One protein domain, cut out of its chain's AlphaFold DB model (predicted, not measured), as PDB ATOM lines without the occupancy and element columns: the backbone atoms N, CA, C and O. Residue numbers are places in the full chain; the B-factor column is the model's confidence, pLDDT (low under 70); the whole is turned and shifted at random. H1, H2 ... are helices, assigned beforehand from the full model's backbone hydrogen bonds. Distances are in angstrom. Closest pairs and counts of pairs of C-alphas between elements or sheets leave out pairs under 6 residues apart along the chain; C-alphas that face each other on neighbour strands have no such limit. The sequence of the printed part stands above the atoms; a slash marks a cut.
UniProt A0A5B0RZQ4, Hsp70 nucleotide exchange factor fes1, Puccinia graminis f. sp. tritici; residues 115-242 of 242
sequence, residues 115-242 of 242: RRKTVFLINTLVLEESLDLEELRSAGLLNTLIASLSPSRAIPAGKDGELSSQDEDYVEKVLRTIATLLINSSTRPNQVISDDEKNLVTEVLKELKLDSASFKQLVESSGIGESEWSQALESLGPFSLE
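Overview. This is residues 115 to 242 of the 242 residues of the protein "Hsp70 nucleotide exchange factor fes1" of Puccinia graminis f. sp. tritici (UniProt A0A5B0RZQ4). One long helix, H4, runs through the core, with H1 alongside it and H3 packed slantwise on another side, backed by H5. H6 and H7 cross H4 near different parts of its length, while the short H2 sits beside H3. The printed part has 128 residues with seven named helices, H1 to H7 in order, and no named strand; its class is all helix. It is compact, with a radius of gyration of the C-alphas of 14.0 A and spans of 41 by 34 by 25 A.

Along the chain. H1, residues 115 to 127, begins at C-alpha 115 (-34.427, -3.912, -1.849) and is 18.5 A long. H2 is residues 133 to 138 and H3 residues 141 to 148. H4, residues 168 to 185, is 25.6 A long. H5, residues 195 to 208, is 19.9 A long. H6 is residues 212 to 221; H7, residues 226 to 234, ends at C-alpha 234 (-45.276, -16.131, 21.179).

Arrangement. The hub is H4, which touches four helices. H1 touches it the same way at a shallow tilt of 21 degrees, C-alphas 123 and 177 being closest at 5.1 A. H3 touches residues 171 to 178 of H4 at a steep tilt of 52 degrees, closest at C-alphas 145 and 174, 6.2 A. H6 touches residues 172 to 175, about perpendicular at 77 degrees, closest at C-alphas 172 and 218, 6.3 A. H7 touches residues 179 to 183 at a steep tilt of 62 degrees, closest at C-alphas 183 and 232, 4.9 A. H5 touches H3 at a shallow tilt of 26 degrees, closest at C-alphas 146 and 201, 6.1 A. H2 and H3 are close but not clearly touching, with C-alphas 136 and 142 closest at 5.4 A. H1 and H5 are apart. In H1 to H7 every O i to N i+4 pair is within hydrogen-bond range.

Size, cuts and confidence. The C-alphas farthest apart, those of Asp 160 and Thr 187, are 42.2 A apart. The printed part has no cut, and the link from H3 to H4 is long, with 19 residues. Confidence is under 70 at residues 159 to 165 and 238 to 242.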
ATOM      1  N   ARG A 115     -33.676  -2.993  -2.716       96.69
ATOM      2  CA  ARG A 115     -34.427  -3.912  -1.849       96.69
ATOM      3  C   ARG A 115     -33.994  -3.785  -0.387       96.69
ATOM      4  O   ARG A 115     -34.814  -3.486   0.477       96.69
ATOM      5  N   ARG A 116     -32.689  -3.881  -0.112       97.31
ATOM      6  CA  ARG A 116     -32.135  -3.747   1.248       97.31
ATOM      7  C   ARG A 116     -32.421  -2.393   1.886       97.31
ATOM      8  O   ARG A 116     -32.784  -2.324   3.059       97.31
ATOM      9  N   LYS A 117     -32.273  -1.304   1.125       98.19
ATOM     10  CA  LYS A 117     -32.575   0.053   1.614       98.19
ATOM     11  C   LYS A 117     -34.059   0.237   1.922       98.19
ATOM     12  O   LYS A 117     -34.380   0.920   2.890       98.19
ATOM     13  N   THR A 118     -34.930  -0.392   1.139       98.50
ATOM     14  CA  THR A 118     -36.382  -0.355   1.340       98.50
ATOM     15  C   THR A 118     -36.773  -1.064   2.630       98.50
ATOM     16  O   THR A 118     -37.434  -0.462   3.468       98.50
ATOM     17  N   VAL A 119     -36.291  -2.293   2.851       98.25
ATOM     18  CA  VAL A 119     -36.554  -3.033   4.100       98.25
ATOM     19  C   VAL A 119     -36.021  -2.270   5.308       98.25
ATOM     20  O   VAL A 119     -36.719  -2.122   6.306       98.25
ATOM     21  N   PHE A 120     -34.811  -1.710   5.204       97.94
ATOM     22  CA  PHE A 120     -34.243  -0.888   6.270       97.94
ATOM     23  C   PHE A 120     -35.116   0.334   6.590       97.94
ATOM     24  O   PHE A 120     -35.334   0.641   7.763       97.94
ATOM     25  N   LEU A 121     -35.629   1.029   5.569       98.50
ATOM     26  CA  LEU A 121     -36.539   2.156   5.760       98.50
ATOM     27  C   LEU A 121     -37.837   1.705   6.439       98.50
ATOM     28  O   LEU A 121     -38.199   2.294   7.451       98.50
ATOM     29  N   ILE A 122     -38.480   0.644   5.944       98.06
ATOM     30  CA  ILE A 122     -39.721   0.103   6.519       98.06
ATOM     31  C   ILE A 122     -39.517  -0.265   7.989       98.06
ATOM     32  O   ILE A 122     -40.261   0.220   8.835       98.06
ATOM     33  N   ASN A 123     -38.477  -1.038   8.317       97.31
ATOM     34  CA  ASN A 123     -38.170  -1.396   9.702       97.31
ATOM     35  C   ASN A 123     -37.988  -0.160  10.589       97.31
ATOM     36  O   ASN A 123     -38.470  -0.112  11.716       97.31
ATOM     37  N   THR A 124     -37.308   0.863  10.066       96.88
ATOM     38  CA  THR A 124     -37.096   2.104  10.813       96.88
ATOM     39  C   THR A 124     -38.420   2.817  11.103       96.88
ATOM     40  O   THR A 124     -38.659   3.215  12.236       96.88
ATOM     41  N   LEU A 125     -39.312   2.914  10.116       96.06
ATOM     42  CA  LEU A 125     -40.628   3.538  10.283       96.06
ATOM     43  C   LEU A 125     -41.547   2.730  11.221       96.06
ATOM     44  O   LEU A 125     -42.299   3.308  12.003       96.06
ATOM     45  N   VAL A 126     -41.448   1.395  11.204       94.38
ATOM     46  CA  VAL A 126     -42.135   0.513  12.166       94.38
ATOM     47  C   VAL A 126     -41.659   0.787  13.597       94.38
ATOM     48  O   VAL A 126     -42.484   0.883  14.511       94.38
ATOM     49  N   LEU A 127     -40.344   0.923  13.804       92.88
ATOM     50  CA  LEU A 127     -39.749   1.226  15.110       92.88
ATOM     51  C   LEU A 127     -40.128   2.625  15.610       92.88
ATOM     52  O   LEU A 127     -40.411   2.780  16.795       92.88
ATOM     53  N   GLU A 128     -40.167   3.611  14.713       92.31
ATOM     54  CA  GLU A 128     -40.566   4.997  14.996       92.31
ATOM     55  C   GLU A 128     -42.075   5.181  15.220       92.31
ATOM     56  O   GLU A 128     -42.494   6.285  15.554       92.31
ATOM     57  N   GLU A 129     -42.887   4.134  15.029       89.12
ATOM     58  CA  GLU A 129     -44.358   4.196  15.099       89.12
ATOM     59  C   GLU A 129     -44.975   5.186  14.095       89.12
ATOM     60  O   GLU A 129     -46.092   5.665  14.276       89.12
ATOM     61  N   SER A 130     -44.260   5.485  13.008       86.75
ATOM     62  CA  SER A 130     -44.663   6.502  12.035       86.75
ATOM     63  C   SER A 130     -45.541   5.964  10.903       86.75
ATOM     64  O   SER A 130     -46.099   6.758  10.149       86.75
ATOM     65  N   LEU A 131     -45.702   4.641  10.780       88.50
ATOM     66  CA  LEU A 131     -46.593   4.018   9.795       88.50
ATOM     67  C   LEU A 131     -47.708   3.189  10.435       88.50
ATOM     68  O   LEU A 131     -47.545   2.621  11.519       88.50
ATOM     69  N   ASP A 132     -48.825   3.104   9.717       90.31
ATOM     70  CA  ASP A 132     -49.896   2.137   9.946       90.31
ATOM     71  C   ASP A 132     -49.603   0.874   9.125       90.31
ATOM     72  O   ASP A 132     -49.265   0.957   7.941       90.31
ATOM     73  N   LEU A 133     -49.707  -0.304   9.740       92.50
ATOM     74  CA  LEU A 133     -49.477  -1.575   9.054       92.50
ATOM     75  C   LEU A 133     -50.455  -1.794   7.888       92.50
ATOM     76  O   LEU A 133     -50.106  -2.493   6.936       92.50
ATOM     77  N   GLU A 134     -51.635  -1.171   7.918       93.06
ATOM     78  CA  GLU A 134     -52.591  -1.218   6.809       93.06
ATOM     79  C   GLU A 134     -52.038  -0.590   5.518       93.06
ATOM     80  O   GLU A 134     -52.339  -1.063   4.423       93.06
ATOM     81  N   GLU A 135     -51.152   0.403   5.611       94.38
ATOM     82  CA  GLU A 135     -50.479   0.981   4.438       94.38
ATOM     83  C   GLU A 135     -49.546  -0.050   3.780       94.38
ATOM     84  O   GLU A 135     -49.534  -0.228   2.561       94.38
ATOM     85  N   LEU A 136     -48.808  -0.822   4.589       95.62
ATOM     86  CA  LEU A 136     -47.961  -1.904   4.076       95.62
ATOM     87  C   LEU A 136     -48.793  -3.050   3.491       95.62
ATOM     88  O   LEU A 136     -48.380  -3.685   2.518       95.62
ATOM     89  N   ARG A 137     -49.946  -3.337   4.096       95.12
ATOM     90  CA  ARG A 137     -50.862  -4.388   3.651       95.12
ATOM     91  C   ARG A 137     -51.511  -4.026   2.319       95.12
ATOM     92  O   ARG A 137     -51.409  -4.803   1.371       95.12
ATOM     93  N   SER A 138     -52.108  -2.842   2.227       95.38
ATOM     94  CA  SER A 138     -52.797  -2.351   1.028       95.38
ATOM     95  C   SER A 138     -51.860  -2.202  -0.174       95.38
ATOM     96  O   SER A 138     -52.239  -2.551  -1.290       95.38
ATOM     97  N   ALA A 139     -50.605  -1.798   0.050       96.44
ATOM     98  CA  ALA A 139     -49.589  -1.737  -0.997       96.44
ATOM     99  C   ALA A 139     -49.000  -3.110  -1.383       96.44
ATOM    100  O   ALA A 139     -48.231  -3.199  -2.338       96.44
ATOM    101  N   GLY A 140     -49.318  -4.186  -0.651       96.62
ATOM    102  CA  GLY A 140     -48.754  -5.527  -0.854       96.62
ATOM    103  C   GLY A 140     -47.320  -5.705  -0.336       96.62
ATOM    104  O   GLY A 140     -46.719  -6.761  -0.541       96.62
ATOM    105  N   LEU A 141     -46.771  -4.707   0.363       97.44
ATOM    106  CA  LEU A 141     -45.419  -4.728   0.930       97.44
ATOM    107  C   LEU A 141     -45.263  -5.833   1.973       97.44
ATOM    108  O   LEU A 141     -44.276  -6.563   1.939       97.44
ATOM    109  N   LEU A 142     -46.235  -5.981   2.876       96.75
ATOM    110  CA  LEU A 142     -46.148  -6.955   3.966       96.75
ATOM    111  C   LEU A 142     -46.055  -8.393   3.441       96.75
ATOM    112  O   LEU A 142     -45.159  -9.137   3.835       96.75
ATOM    113  N   ASN A 143     -46.917  -8.762   2.491       96.31
ATOM    114  CA  ASN A 143     -46.870 -10.078   1.857       96.31
ATOM    115  C   ASN A 143     -45.541 -10.305   1.119       96.31
ATOM    116  O   ASN A 143     -44.943 -11.371   1.248       96.31
ATOM    117  N   THR A 144     -45.046  -9.299   0.390       96.88
ATOM    118  CA  THR A 144     -43.759  -9.375  -0.318       96.88
ATOM    119  C   THR A 144     -42.588  -9.570   0.646       96.88
ATOM    120  O   THR A 144     -41.718 -10.401   0.385       96.88
ATOM    121  N   LEU A 145     -42.577  -8.869   1.786       97.06
ATOM    122  CA  LEU A 145     -41.574  -9.054   2.836       97.06
ATOM    123  C   LEU A 145     -41.627 -10.476   3.395       97.06
ATOM    124  O   LEU A 145     -40.620 -11.177   3.342       97.06
ATOM    125  N   ILE A 146     -42.796 -10.934   3.855       96.50
ATOM    126  CA  ILE A 146     -42.956 -12.272   4.439       96.50
ATOM    127  C   ILE A 146     -42.540 -13.355   3.433       96.50
ATOM    128  O   ILE A 146     -41.718 -14.205   3.758       96.50
ATOM    129  N   ALA A 147     -43.042 -13.298   2.197       94.44
ATOM    130  CA  ALA A 147     -42.723 -14.276   1.158       94.44
ATOM    131  C   ALA A 147     -41.230 -14.300   0.808       94.44
ATOM    132  O   ALA A 147     -40.693 -15.354   0.477       94.44
ATOM    133  N   SER A 148     -40.542 -13.161   0.914       93.62
ATOM    134  CA  SER A 148     -39.123 -13.068   0.578       93.62
ATOM    135  C   SER A 148     -38.183 -13.786   1.550       93.62
ATOM    136  O   SER A 148     -37.024 -13.997   1.204       93.62
ATOM    137  N   LEU A 149     -38.681 -14.221   2.714       92.19
ATOM    138  CA  LEU A 149     -37.963 -15.130   3.609       92.19
ATOM    139  C   LEU A 149     -37.850 -16.553   3.047       92.19
ATOM    140  O   LEU A 149     -36.941 -17.274   3.431       92.19
ATOM    141  N   SER A 150     -38.743 -16.977   2.150       90.19
ATOM    142  CA  SER A 150     -38.729 -18.337   1.595       90.19
ATOM    143  C   SER A 150     -37.926 -18.378   0.297       90.19
ATOM    144  O   SER A 150     -38.260 -17.635  -0.631       90.19
ATOM    145  N   PRO A 151     -36.930 -19.273   0.171       84.06
ATOM    146  CA  PRO A 151     -36.241 -19.497  -1.096       84.06
ATOM    147  C   PRO A 151     -37.195 -19.857  -2.241       84.06
ATOM    148  O   PRO A 151     -36.984 -19.422  -3.370       84.06
ATOM    149  N   SER A 152     -38.260 -20.621  -1.965       86.31
ATOM    150  CA  SER A 152     -39.229 -21.039  -2.989       86.31
ATOM    151  C   SER A 152     -40.232 -19.954  -3.398       86.31
ATOM    152  O   SER A 152     -40.868 -20.082  -4.447       86.31
ATOM    153  N   ARG A 153     -40.376 -18.885  -2.604       89.44
ATOM    154  CA  ARG A 153     -41.334 -17.787  -2.844       89.44
ATOM    155  C   ARG A 153     -40.669 -16.447  -3.151       89.44
ATOM    156  O   ARG A 153     -41.352 -15.525  -3.602       89.44
ATOM    157  N   ALA A 154     -39.371 -16.314  -2.896       87.44
ATOM    158  CA  ALA A 154     -38.654 -15.068  -3.092       87.44
ATOM    159  C   ALA A 154     -38.632 -14.644  -4.564       87.44
ATOM    160  O   ALA A 154     -38.443 -15.439  -5.483       87.44
ATOM    161  N   ILE A 155     -38.801 -13.341  -4.775       88.25
ATOM    162  CA  ILE A 155     -38.740 -12.745  -6.107       88.25
ATOM    163  C   ILE A 155     -37.276 -12.775  -6.572       88.25
ATOM    164  O   ILE A 155     -36.425 -12.252  -5.843       88.25
ATOM    165  N   PRO A 156     -36.964 -13.309  -7.768       85.88
ATOM    166  CA  PRO A 156     -35.604 -13.311  -8.303       85.88
ATOM    167  C   PRO A 156     -35.003 -11.903  -8.342       85.88
ATOM    168  O   PRO A 156     -35.722 -10.921  -8.551       85.88
ATOM    169  N   ALA A 157     -33.694 -11.794  -8.136       83.25
ATOM    170  CA  ALA A 157     -32.974 -10.524  -8.140       83.25
ATOM    171  C   ALA A 157     -31.712 -10.601  -9.006       83.25
ATOM    172  O   ALA A 157     -31.341 -11.660  -9.504       83.25
ATOM    173  N   GLY A 158     -31.046  -9.462  -9.198       78.69
ATOM    174  CA  GLY A 158     -29.888  -9.358 -10.079       78.69
ATOM    175  C   GLY A 158     -30.271  -9.092 -11.536       78.69
ATOM    176  O   GLY A 158     -31.438  -9.155 -11.921       78.69
ATOM    177  N   LYS A 159     -29.267  -8.745 -12.350       67.38
ATOM    178  CA  LYS A 159     -29.459  -8.361 -13.761       67.38
ATOM    179  C   LYS A 159     -30.005  -9.504 -14.620       67.38
ATOM    180  O   LYS A 159     -30.753  -9.235 -15.553       67.38
ATOM    181  N   ASP A 160     -29.692 -10.741 -14.238       69.38
ATOM    182  CA  ASP A 160     -30.047 -11.952 -14.983       69.38
ATOM    183  C   ASP A 160     -31.138 -12.789 -14.284       69.38
ATOM    184  O   ASP A 160     -31.455 -13.891 -14.726       69.38
ATOM    185  N   GLY A 161     -31.736 -12.274 -13.198       63.22
ATOM    186  CA  GLY A 161     -32.774 -12.980 -12.436       63.22
ATOM    187  C   GLY A 161     -32.271 -14.260 -11.762       63.22
ATOM    188  O   GLY A 161     -33.014 -15.239 -11.676       63.22
ATOM    189  N   GLU A 162     -31.009 -14.274 -11.324       64.06
ATOM    190  CA  GLU A 162     -30.404 -15.450 -10.706       64.06
ATOM    191  C   GLU A 162     -31.132 -15.834  -9.408       64.06
ATOM    192  O   GLU A 162     -31.447 -15.004  -8.555       64.06
ATOM    193  N   LEU A 163     -31.400 -17.134  -9.284       57.19
ATOM    194  CA  LEU A 163     -32.050 -17.782  -8.140       57.19
ATOM    195  C   LEU A 163     -31.038 -18.454  -7.194       57.19
ATOM    196  O   LEU A 163     -31.436 -19.115  -6.239       57.19
ATOM    197  N   SER A 164     -29.739 -18.383  -7.503       53.47
ATOM    198  CA  SER A 164     -28.727 -19.317  -6.987       53.47
ATOM    199  C   SER A 164     -28.403 -19.139  -5.501       53.47
ATOM    200  O   SER A 164     -27.975 -20.100  -4.865       53.47
ATOM    201  N   SER A 165     -28.681 -17.973  -4.922       65.56
ATOM    202  CA  SER A 165     -28.759 -17.772  -3.476       65.56
ATOM    203  C   SER A 165     -29.580 -16.522  -3.165       65.56
ATOM    204  O   SER A 165     -29.490 -15.512  -3.864       65.56
ATOM    205  N   GLN A 166     -30.405 -16.577  -2.116       79.12
ATOM    206  CA  GLN A 166     -31.012 -15.359  -1.583       79.12
ATOM    207  C   GLN A 166     -29.903 -14.462  -1.016       79.12
ATOM    208  O   GLN A 166     -28.949 -14.952  -0.415       79.12
ATOM    209  N   ASP A 167     -30.018 -13.149  -1.209       89.31
ATOM    210  CA  ASP A 167     -29.091 -12.177  -0.619       89.31
ATOM    211  C   ASP A 167     -29.223 -12.217   0.913       89.31
ATOM    212  O   ASP A 167     -30.264 -11.851   1.460       89.31
ATOM    213  N   GLU A 168     -28.180 -12.701   1.591       89.25
ATOM    214  CA  GLU A 168     -28.179 -12.939   3.043       89.25
ATOM    215  C   GLU A 168     -28.519 -11.663   3.830       89.25
ATOM    216  O   GLU A 168     -29.409 -11.672   4.676       89.25
ATOM    217  N   ASP A 169     -27.892 -10.534   3.481       92.12
ATOM    218  CA  ASP A 169     -28.093  -9.234   4.142       92.12
ATOM    219  C   ASP A 169     -29.537  -8.716   3.989       92.12
ATOM    220  O   ASP A 169     -30.090  -8.062   4.880       92.12
ATOM    221  N   TYR A 170     -30.180  -9.004   2.856       94.31
ATOM    222  CA  TYR A 170     -31.595  -8.730   2.644       94.31
ATOM    223  C   TYR A 170     -32.486  -9.634   3.498       94.31
ATOM    224  O   TYR A 170     -33.367  -9.112   4.184       94.31
ATOM    225  N   VAL A 171     -32.254 -10.950   3.504       94.19
ATOM    226  CA  VAL A 171     -33.047 -11.902   4.302       94.19
ATOM    227  C   VAL A 171     -32.938 -11.589   5.798       94.19
ATOM    228  O   VAL A 171     -33.961 -11.549   6.477       94.19
ATOM    229  N   GLU A 172     -31.746 -11.257   6.301       95.25
ATOM    230  CA  GLU A 172     -31.530 -10.815   7.688       95.25
ATOM    231  C   GLU A 172     -32.372  -9.583   8.042       95.25
ATOM    232  O   GLU A 172     -33.049  -9.524   9.073       95.25
ATOM    233  N   LYS A 173     -32.380  -8.578   7.157       96.81
ATOM    234  CA  LYS A 173     -33.174  -7.355   7.350       96.81
ATOM    235  C   LYS A 173     -34.664  -7.638   7.333       96.81
ATOM    236  O   LYS A 173     -35.404  -7.034   8.114       96.81
ATOM    237  N   VAL A 174     -35.114  -8.532   6.460       97.50
ATOM    238  CA  VAL A 174     -36.517  -8.936   6.404       97.50
ATOM    239  C   VAL A 174     -36.887  -9.674   7.685       97.50
ATOM    240  O   VAL A 174     -37.871  -9.296   8.314       97.50
ATOM    241  N   LEU A 175     -36.080 -10.642   8.133       97.00
ATOM    242  CA  LEU A 175     -36.342 -11.403   9.356       97.00
ATOM    243  C   LEU A 175     -36.420 -10.482  10.574       97.00
ATOM    244  O   LEU A 175     -37.372 -10.572  11.348       97.00
ATOM    245  N   ARG A 176     -35.481  -9.535  10.692       97.25
ATOM    246  CA  ARG A 176     -35.544  -8.465  11.692       97.25
ATOM    247  C   ARG A 176     -36.871  -7.709  11.628       97.25
ATOM    248  O   ARG A 176     -37.524  -7.549  12.653       97.25
ATOM    249  N   THR A 177     -37.266  -7.257  10.440       97.44
ATOM    250  CA  THR A 177     -38.492  -6.464  10.250       97.44
ATOM    251  C   THR A 177     -39.734  -7.250  10.662       97.44
ATOM    252  O   THR A 177     -40.589  -6.722  11.370       97.44
ATOM    253  N   ILE A 178     -39.823  -8.526  10.270       96.62
ATOM    254  CA  ILE A 178     -40.930  -9.409  10.653       96.62
ATOM    255  C   ILE A 178     -40.943  -9.641  12.167       96.62
ATOM    256  O   ILE A 178     -42.000  -9.517  12.778       96.62
ATOM    257  N   ALA A 179     -39.793  -9.896  12.797       95.50
ATOM    258  CA  ALA A 179     -39.708 -10.043  14.250       95.50
ATOM    259  C   ALA A 179     -40.184  -8.777  14.983       95.50
ATOM    260  O   ALA A 179     -40.984  -8.865  15.913       95.50
ATOM    261  N   THR A 180     -39.766  -7.594  14.523       95.25
ATOM    262  CA  THR A 180     -40.222  -6.313  15.077       95.25
ATOM    263  C   THR A 180     -41.737  -6.136  14.935       95.25
ATOM    264  O   THR A 180     -42.400  -5.773  15.905       95.25
ATOM    265  N   LEU A 181     -42.312  -6.437  13.765       95.06
ATOM    266  CA  LEU A 181     -43.763  -6.377  13.552       95.06
ATOM    267  C   LEU A 181     -44.523  -7.343  14.471       95.06
ATOM    268  O   LEU A 181     -45.520  -6.954  15.075       95.06
ATOM    269  N   LEU A 182     -44.037  -8.577  14.621       93.75
ATOM    270  CA  LEU A 182     -44.624  -9.593  15.499       93.75
ATOM    271  C   LEU A 182     -44.673  -9.133  16.958       93.75
ATOM    272  O   LEU A 182     -45.728  -9.169  17.590       93.75
ATOM    273  N   ILE A 183     -43.558  -8.617  17.471       92.38
ATOM    274  CA  ILE A 183     -43.457  -8.089  18.838       92.38
ATOM    275  C   ILE A 183     -44.418  -6.920  19.050       92.38
ATOM    276  O   ILE A 183     -45.130  -6.850  20.057       92.38
ATOM    277  N   ASN A 184     -44.465  -6.011  18.080       91.69
ATOM    278  CA  ASN A 184     -45.319  -4.840  18.158       91.69
ATOM    279  C   ASN A 184     -46.804  -5.192  18.041       91.69
ATOM    280  O   ASN A 184     -47.622  -4.523  18.665       91.69
ATOM    281  N   SER A 185     -47.165  -6.256  17.319       88.75
ATOM    282  CA  SER A 185     -48.562  -6.668  17.131       88.75
ATOM    283  C   SER A 185     -49.295  -6.976  18.442       88.75
ATOM    284  O   SER A 185     -50.509  -6.796  18.531       88.75
ATOM    285  N   SER A 186     -48.555  -7.366  19.482       80.50
ATOM    286  CA  SER A 186     -49.088  -7.632  20.823       80.50
ATOM    287  C   SER A 186     -49.291  -6.369  21.666       80.50
ATOM    288  O   SER A 186     -49.979  -6.412  22.683       80.50
ATOM    289  N   THR A 187     -48.668  -5.250  21.288       83.75
ATOM    290  CA  THR A 187     -48.611  -4.029  22.111       83.75
ATOM    291  C   THR A 187     -49.165  -2.787  21.415       83.75
ATOM    292  O   THR A 187     -49.501  -1.817  22.095       83.75
ATOM    293  N   ARG A 188     -49.304  -2.805  20.083       85.94
ATOM    294  CA  ARG A 188     -49.627  -1.632  19.261       85.94
ATOM    295  C   ARG A 188     -50.861  -1.871  18.374       85.94
ATOM    296  O   ARG A 188     -50.804  -2.697  17.463       85.94
ATOM    297  N   PRO A 189     -51.961  -1.115  18.570       84.12
ATOM    298  CA  PRO A 189     -53.194  -1.285  17.793       84.12
ATOM    299  C   PRO A 189     -53.053  -1.063  16.279       84.12
ATOM    300  O   PRO A 189     -53.775  -1.681  15.506       84.12
ATOM    301  N   ASN A 190     -52.126  -0.206  15.844       83.94
ATOM    302  CA  ASN A 190     -51.858   0.094  14.430       83.94
ATOM    303  C   ASN A 190     -50.875  -0.889  13.764       83.94
ATOM    304  O   ASN A 190     -50.477  -0.682  12.620       83.94
ATOM    305  N   GLN A 191     -50.438  -1.934  14.474       87.25
ATOM    306  CA  GLN A 191     -49.500  -2.939  13.959       87.25
ATOM    307  C   GLN A 191     -50.014  -4.370  14.154       87.25
ATOM    308  O   GLN A 191     -49.238  -5.316  14.262       87.25
ATOM    309  N   VAL A 192     -51.339  -4.540  14.186       90.06
ATOM    310  CA  VAL A 192     -51.975  -5.853  14.336       90.06
ATOM    311  C   VAL A 192     -51.787  -6.693  13.071       90.06
ATOM    312  O   VAL A 192     -52.187  -6.307  11.969       90.06
ATOM    313  N   ILE A 193     -51.205  -7.875  13.261       91.00
ATOM    314  CA  ILE A 193     -51.024  -8.895  12.228       91.00
ATOM    315  C   ILE A 193     -52.233  -9.834  12.257       91.00
ATOM    316  O   ILE A 193     -52.617 -10.329  13.321       91.00
ATOM    317  N   SER A 194     -52.825 -10.072  11.089       92.19
ATOM    318  CA  SER A 194     -53.959 -10.981  10.896       92.19
ATOM    319  C   SER A 194     -53.557 -12.454  11.015       92.19
ATOM    320  O   SER A 194     -52.387 -12.810  10.873       92.19
ATOM    321  N   ASP A 195     -54.534 -13.334  11.233       91.44
ATOM    322  CA  ASP A 195     -54.274 -14.774  11.334       91.44
ATOM    323  C   ASP A 195     -53.696 -15.355  10.033       91.44
ATOM    324  O   ASP A 195     -52.786 -16.181  10.086       91.44
ATOM    325  N   ASP A 196     -54.136 -14.876   8.866       92.75
ATOM    326  CA  ASP A 196     -53.590 -15.293   7.566       92.75
ATOM    327  C   ASP A 196     -52.115 -14.897   7.413       92.75
ATOM    328  O   ASP A 196     -51.294 -15.686   6.942       92.75
ATOM    329  N   GLU A 197     -51.745 -13.701   7.873       95.00
ATOM    330  CA  GLU A 197     -50.355 -13.242   7.875       95.00
ATOM    331  C   GLU A 197     -49.501 -14.044   8.864       95.00
ATOM    332  O   GLU A 197     -48.379 -14.424   8.528       95.00
ATOM    333  N   LYS A 198     -50.026 -14.374  10.052       93.38
ATOM    334  CA  LYS A 198     -49.343 -15.254  11.021       93.38
ATOM    335  C   LYS A 198     -49.142 -16.663  10.470       93.38
ATOM    336  O   LYS A 198     -48.073 -17.251  10.663       93.38
ATOM    337  N   ASN A 199     -50.141 -17.197   9.770       93.62
ATOM    338  CA  ASN A 199     -50.060 -18.491   9.099       93.62
ATOM    339  C   ASN A 199     -48.987 -18.467   8.012       93.62
ATOM    340  O   ASN A 199     -48.137 -19.355   7.977       93.62
ATOM    341  N   LEU A 200     -48.958 -17.416   7.187       94.69
ATOM    342  CA  LEU A 200     -47.926 -17.261   6.172       94.69
ATOM    343  C   LEU A 200     -46.536 -17.180   6.810       94.69
ATOM    344  O   LEU A 200     -45.674 -17.959   6.423       94.69
ATOM    345  N   VAL A 201     -46.330 -16.324   7.823       95.31
ATOM    346  CA  VAL A 201     -45.062 -16.232   8.577       95.31
ATOM    347  C   VAL A 201     -44.644 -17.605   9.118       95.31
ATOM    348  O   VAL A 201     -43.491 -18.012   8.975       95.31
ATOM    349  N   THR A 202     -45.588 -18.355   9.682       93.94
ATOM    350  CA  THR A 202     -45.361 -19.714  10.187       93.94
ATOM    351  C   THR A 202     -44.887 -20.670   9.089       93.94
ATOM    352  O   THR A 202     -43.969 -21.456   9.323       93.94
ATOM    353  N   GLU A 203     -45.482 -20.620   7.896       93.38
ATOM    354  CA  GLU A 203     -45.066 -21.440   6.752       93.38
ATOM    355  C   GLU A 203     -43.636 -21.118   6.306       93.38
ATOM    356  O   GLU A 203     -42.829 -22.036   6.148       93.38
ATOM    357  N   VAL A 204     -43.297 -19.833   6.154       93.38
ATOM    358  CA  VAL A 204     -41.950 -19.420   5.715       93.38
ATOM    359  C   VAL A 204     -40.876 -19.782   6.734       93.38
ATOM    360  O   VAL A 204     -39.811 -20.267   6.356       93.38
ATOM    361  N   LEU A 205     -41.148 -19.590   8.028       92.06
ATOM    362  CA  LEU A 205     -40.199 -19.947   9.085       92.06
ATOM    363  C   LEU A 205     -39.968 -21.463   9.159       92.06
ATOM    364  O   LEU A 205     -38.848 -21.895   9.430       92.06
ATOM    365  N   LYS A 206     -40.992 -22.283   8.885       90.69
ATOM    366  CA  LYS A 206     -40.840 -23.745   8.792       90.69
ATOM    367  C   LYS A 206     -39.943 -24.156   7.628       90.69
ATOM    368  O   LYS A 206     -39.110 -25.039   7.808       90.69
ATOM    369  N   GLU A 207     -40.092 -23.519   6.467       90.00
ATOM    370  CA  GLU A 207     -39.225 -23.763   5.307       90.00
ATOM    371  C   GLU A 207     -37.773 -23.371   5.603       90.00
ATOM    372  O   GLU A 207     -36.870 -24.173   5.383       90.00
ATOM    373  N   LEU A 208     -37.552 -22.186   6.182       86.25
ATOM    374  CA  LEU A 208     -36.218 -21.725   6.576       86.25
ATOM    375  C   LEU A 208     -35.534 -22.667   7.576       86.25
ATOM    376  O   LEU A 208     -34.328 -22.887   7.497       86.25
ATOM    377  N   LYS A 209     -36.299 -23.257   8.499       85.25
ATOM    378  CA  LYS A 209     -35.785 -24.180   9.519       85.25
ATOM    379  C   LYS A 209     -35.391 -25.557   8.965       85.25
ATOM    380  O   LYS A 209     -34.738 -26.314   9.684       85.25
ATOM    381  N   LEU A 210     -35.751 -25.905   7.723       83.69
ATOM    382  CA  LEU A 210     -35.313 -27.170   7.111       83.69
ATOM    383  C   LEU A 210     -33.782 -27.315   7.145       83.69
ATOM    384  O   LEU A 210     -33.286 -28.428   7.320       83.69
ATOM    385  N   ASP A 211     -33.056 -26.194   7.079       81.88
ATOM    386  CA  ASP A 211     -31.648 -26.102   7.461       81.88
ATOM    387  C   ASP A 211     -31.507 -25.406   8.825       81.88
ATOM    388  O   ASP A 211     -31.397 -24.184   8.940       81.88
ATOM    389  N   SER A 212     -31.534 -26.197   9.899       73.31
ATOM    390  CA  SER A 212     -31.534 -25.675  11.269       73.31
ATOM    391  C   SER A 212     -30.248 -24.934  11.650       73.31
ATOM    392  O   SER A 212     -30.299 -24.027  12.486       73.31
ATOM    393  N   ALA A 213     -29.108 -25.288  11.044       75.31
ATOM    394  CA  ALA A 213     -27.829 -24.633  11.298       75.31
ATOM    395  C   ALA A 213     -27.806 -23.239  10.660       75.31
ATOM    396  O   ALA A 213     -27.533 -22.256  11.355       75.31
ATOM    397  N   SER A 214     -28.182 -23.146   9.382       83.88
ATOM    398  CA  SER A 214     -28.304 -21.866   8.678       83.88
ATOM    399  C   SER A 214     -29.379 -20.974   9.291       83.88
ATOM    400  O   SER A 214     -29.167 -19.772   9.435       83.88
ATOM    401  N   PHE A 215     -30.503 -21.543   9.735       86.06
ATOM    402  CA  PHE A 215     -31.567 -20.778  10.383       86.06
ATOM    403  C   PHE A 215     -31.128 -20.157  11.712       86.06
ATOM    404  O   PHE A 215     -31.388 -18.981  11.961       86.06
ATOM    405  N   LYS A 216     -30.435 -20.918  12.570       85.94
ATOM    406  CA  LYS A 216     -29.930 -20.384  13.840       85.94
ATOM    407  C   LYS A 216     -28.932 -19.248  13.601       85.94
ATOM    408  O   LYS A 216     -29.048 -18.199  14.230       85.94
ATOM    409  N   GLN A 217     -28.008 -19.441  12.661       88.81
ATOM    410  CA  GLN A 217     -27.045 -18.412  12.277       88.81
ATOM    411  C   GLN A 217     -27.743 -17.151  11.749       88.81
ATOM    412  O   GLN A 217     -27.355 -16.051  12.128       88.81
ATOM    413  N   LEU A 218     -28.796 -17.304  10.940       89.44
ATOM    414  CA  LEU A 218     -29.583 -16.195  10.402       89.44
ATOM    415  C   LEU A 218     -30.270 -15.372  11.504       89.44
ATOM    416  O   LEU A 218     -30.273 -14.143  11.450       89.44
ATOM    417  N   VAL A 219     -30.859 -16.025  12.511       90.56
ATOM    418  CA  VAL A 219     -31.482 -15.326  13.652       90.56
ATOM    419  C   VAL A 219     -30.430 -14.519  14.423       90.56
ATOM    420  O   VAL A 219     -30.657 -13.345  14.729       90.56
ATOM    421  N   GLU A 220     -29.265 -15.121  14.680       89.38
ATOM    422  CA  GLU A 220     -28.144 -14.473  15.372       89.38
ATOM    423  C   GLU A 220     -27.590 -13.276  14.576       89.38
ATOM    424  O   GLU A 220     -27.400 -12.195  15.140       89.38
ATOM    425  N   SER A 221     -27.381 -13.423  13.263       92.00
ATOM    426  CA  SER A 221     -26.832 -12.363  12.404       92.00
ATOM    427  C   SER A 221     -27.825 -11.231  12.125       92.00
ATOM    428  O   SER A 221     -27.425 -10.072  12.017       92.00
ATOM    429  N   SER A 222     -29.133 -11.517  12.170       92.06
ATOM    430  CA  SER A 222     -30.203 -10.502  12.153       92.06
ATOM    431  C   SER A 222     -30.199  -9.605  13.407       92.06
ATOM    432  O   SER A 222     -30.948  -8.620  13.497       92.06
ATOM    433  N   GLY A 223     -29.359  -9.941  14.395       91.44
ATOM    434  CA  GLY A 223     -29.144  -9.248  15.663       91.44
ATOM    435  C   GLY A 223     -30.266  -9.449  16.681       91.44
ATOM    436  O   GLY A 223     -30.374  -8.652  17.618       91.44
ATOM    437  N   ILE A 224     -31.199 -10.369  16.424       92.25
ATOM    438  CA  ILE A 224     -32.406 -10.546  17.238       92.25
ATOM    439  C   ILE A 224     -31.981 -11.249  18.528       92.25
ATOM    440  O   ILE A 224     -31.377 -12.318  18.482       92.25
ATOM    441  N   GLY A 225     -32.255 -10.640  19.684       90.94
ATOM    442  CA  GLY A 225     -31.911 -11.257  20.969       90.94
ATOM    443  C   GLY A 225     -32.757 -12.504  21.247       90.94
ATOM    444  O   GLY A 225     -33.888 -12.593  20.783       90.94
ATOM    445  N   GLU A 226     -32.270 -13.450  22.057       89.56
ATOM    446  CA  GLU A 226     -33.030 -14.675  22.379       89.56
ATOM    447  C   GLU A 226     -34.410 -14.383  22.998       89.56
ATOM    448  O   GLU A 226     -35.410 -15.012  22.640       89.56
ATOM    449  N   SER A 227     -34.484 -13.401  23.903       91.12
ATOM    450  CA  SER A 227     -35.745 -12.964  24.517       91.12
ATOM    451  C   SER A 227     -36.672 -12.284  23.513       91.12
ATOM    452  O   SER A 227     -37.873 -12.536  23.515       91.12
ATOM    453  N   GLU A 228     -36.106 -11.455  22.636       92.38
ATOM    454  CA  GLU A 228     -36.823 -10.772  21.560       92.38
ATOM    455  C   GLU A 228     -37.422 -11.790  20.581       92.38
ATOM    456  O   GLU A 228     -38.602 -11.725  20.243       92.38
ATOM    457  N   TRP A 229     -36.631 -12.784  20.183       92.94
ATOM    458  CA  TRP A 229     -37.070 -13.851  19.297       92.94
ATOM    459  C   TRP A 229     -38.171 -14.706  19.929       92.94
ATOM    460  O   TRP A 229     -39.176 -14.994  19.281       92.94
ATOM    461  N   SER A 230     -38.029 -15.053  21.211       91.25
ATOM    462  CA  SER A 230     -39.060 -15.793  21.950       91.25
ATOM    463  C   SER A 230     -40.381 -15.021  21.984       91.25
ATOM    464  O   SER A 230     -41.427 -15.575  21.656       91.25
ATOM    465  N   GLN A 231     -40.326 -13.717  22.272       92.25
ATOM    466  CA  GLN A 231     -41.498 -12.841  22.262       92.25
ATOM    467  C   GLN A 231     -42.147 -12.746  20.870       92.25
ATOM    468  O   GLN A 231     -43.374 -12.750  20.754       92.25
ATOM    469  N   ALA A 232     -41.344 -12.674  19.804       92.50
ATOM    470  CA  ALA A 232     -41.859 -12.682  18.437       92.50
ATOM    471  C   ALA A 232     -42.617 -13.986  18.135       92.50
ATOM    472  O   ALA A 232     -43.725 -13.940  17.599       92.50
ATOM    473  N   LEU A 233     -42.067 -15.139  18.524       91.44
ATOM    474  CA  LEU A 233     -42.704 -16.441  18.313       91.44
ATOM    475  C   LEU A 233     -43.992 -16.618  19.127       91.44
ATOM    476  O   LEU A 233     -44.957 -17.172  18.606       91.44
ATOM    477  N   GLU A 234     -44.054 -16.103  20.358       90.44
ATOM    478  CA  GLU A 234     -45.276 -16.131  21.179       90.44
ATOM    479  C   GLU A 234     -46.463 -15.441  20.481       90.44
ATOM    480  O   GLU A 234     -47.606 -15.889  20.596       90.44
ATOM    481  N   SER A 235     -46.204 -14.385  19.700       87.31
ATOM    482  CA  SER A 235     -47.252 -13.653  18.971       87.31
ATOM    483  C   SER A 235     -47.910 -14.462  17.837       87.31
ATOM    484  O   SER A 235     -49.047 -14.166  17.440       87.31
ATOM    485  N   LEU A 236     -47.232 -15.507  17.344       86.31
ATOM    486  CA  LEU A 236     -47.729 -16.418  16.307       86.31
ATOM    487  C   LEU A 236     -48.716 -17.466  16.856       86.31
ATOM    488  O   LEU A 236     -49.319 -18.198  16.076       86.31
ATOM    489  N   GLY A 237     -48.922 -17.536  18.178       75.56
ATOM    490  CA  GLY A 237     -49.747 -18.566  18.813       75.56
ATOM    491  C   GLY A 237     -48.959 -19.863  19.048       75.56
ATOM    492  O   GLY A 237     -47.762 -19.785  19.318       75.56
ATOM    493  N   PRO A 238     -49.578 -21.064  18.996       64.38
ATOM    494  CA  PRO A 238     -48.886 -22.338  19.207       64.38
ATOM    495  C   PRO A 238     -47.964 -22.681  18.022       64.38
ATOM    496  O   PRO A 238     -48.193 -23.623  17.265       64.38
ATOM    497  N   PHE A 239     -46.899 -21.902  17.855       60.91
ATOM    498  CA  PHE A 239     -45.780 -22.208  16.985       60.91
ATOM    499  C   PHE A 239     -44.827 -23.123  17.758       60.91
ATOM    500  O   PHE A 239     -43.967 -22.670  18.513       60.91
ATOM    501  N   SER A 240     -45.019 -24.434  17.619       52.25
ATOM    502  CA  SER A 240     -44.067 -25.403  18.159       52.25
ATOM    503  C   SER A 240     -42.873 -25.523  17.214       52.25
ATOM    504  O   SER A 240     -43.034 -25.814  16.029       52.25
ATOM    505  N   LEU A 241     -41.674 -25.302  17.756       52.28
ATOM    506  CA  LEU A 241     -40.394 -25.611  17.116       52.28
ATOM    507  C   LEU A 241     -40.028 -27.105  17.254       52.28
ATOM    508  O   LEU A 241     -38.857 -27.442  17.073       52.28
ATOM    509  N   GLU A 242     -40.975 -27.987  17.570       44.69
ATOM    510  CA  GLU A 242     -40.750 -29.439  17.492       44.69
ATOM    511  C   GLU A 242     -40.440 -29.904  16.061       44.69
ATOM    512  O   GLU A 242     -41.000 -29.338  15.091       44.69
TER     513      GLU A 242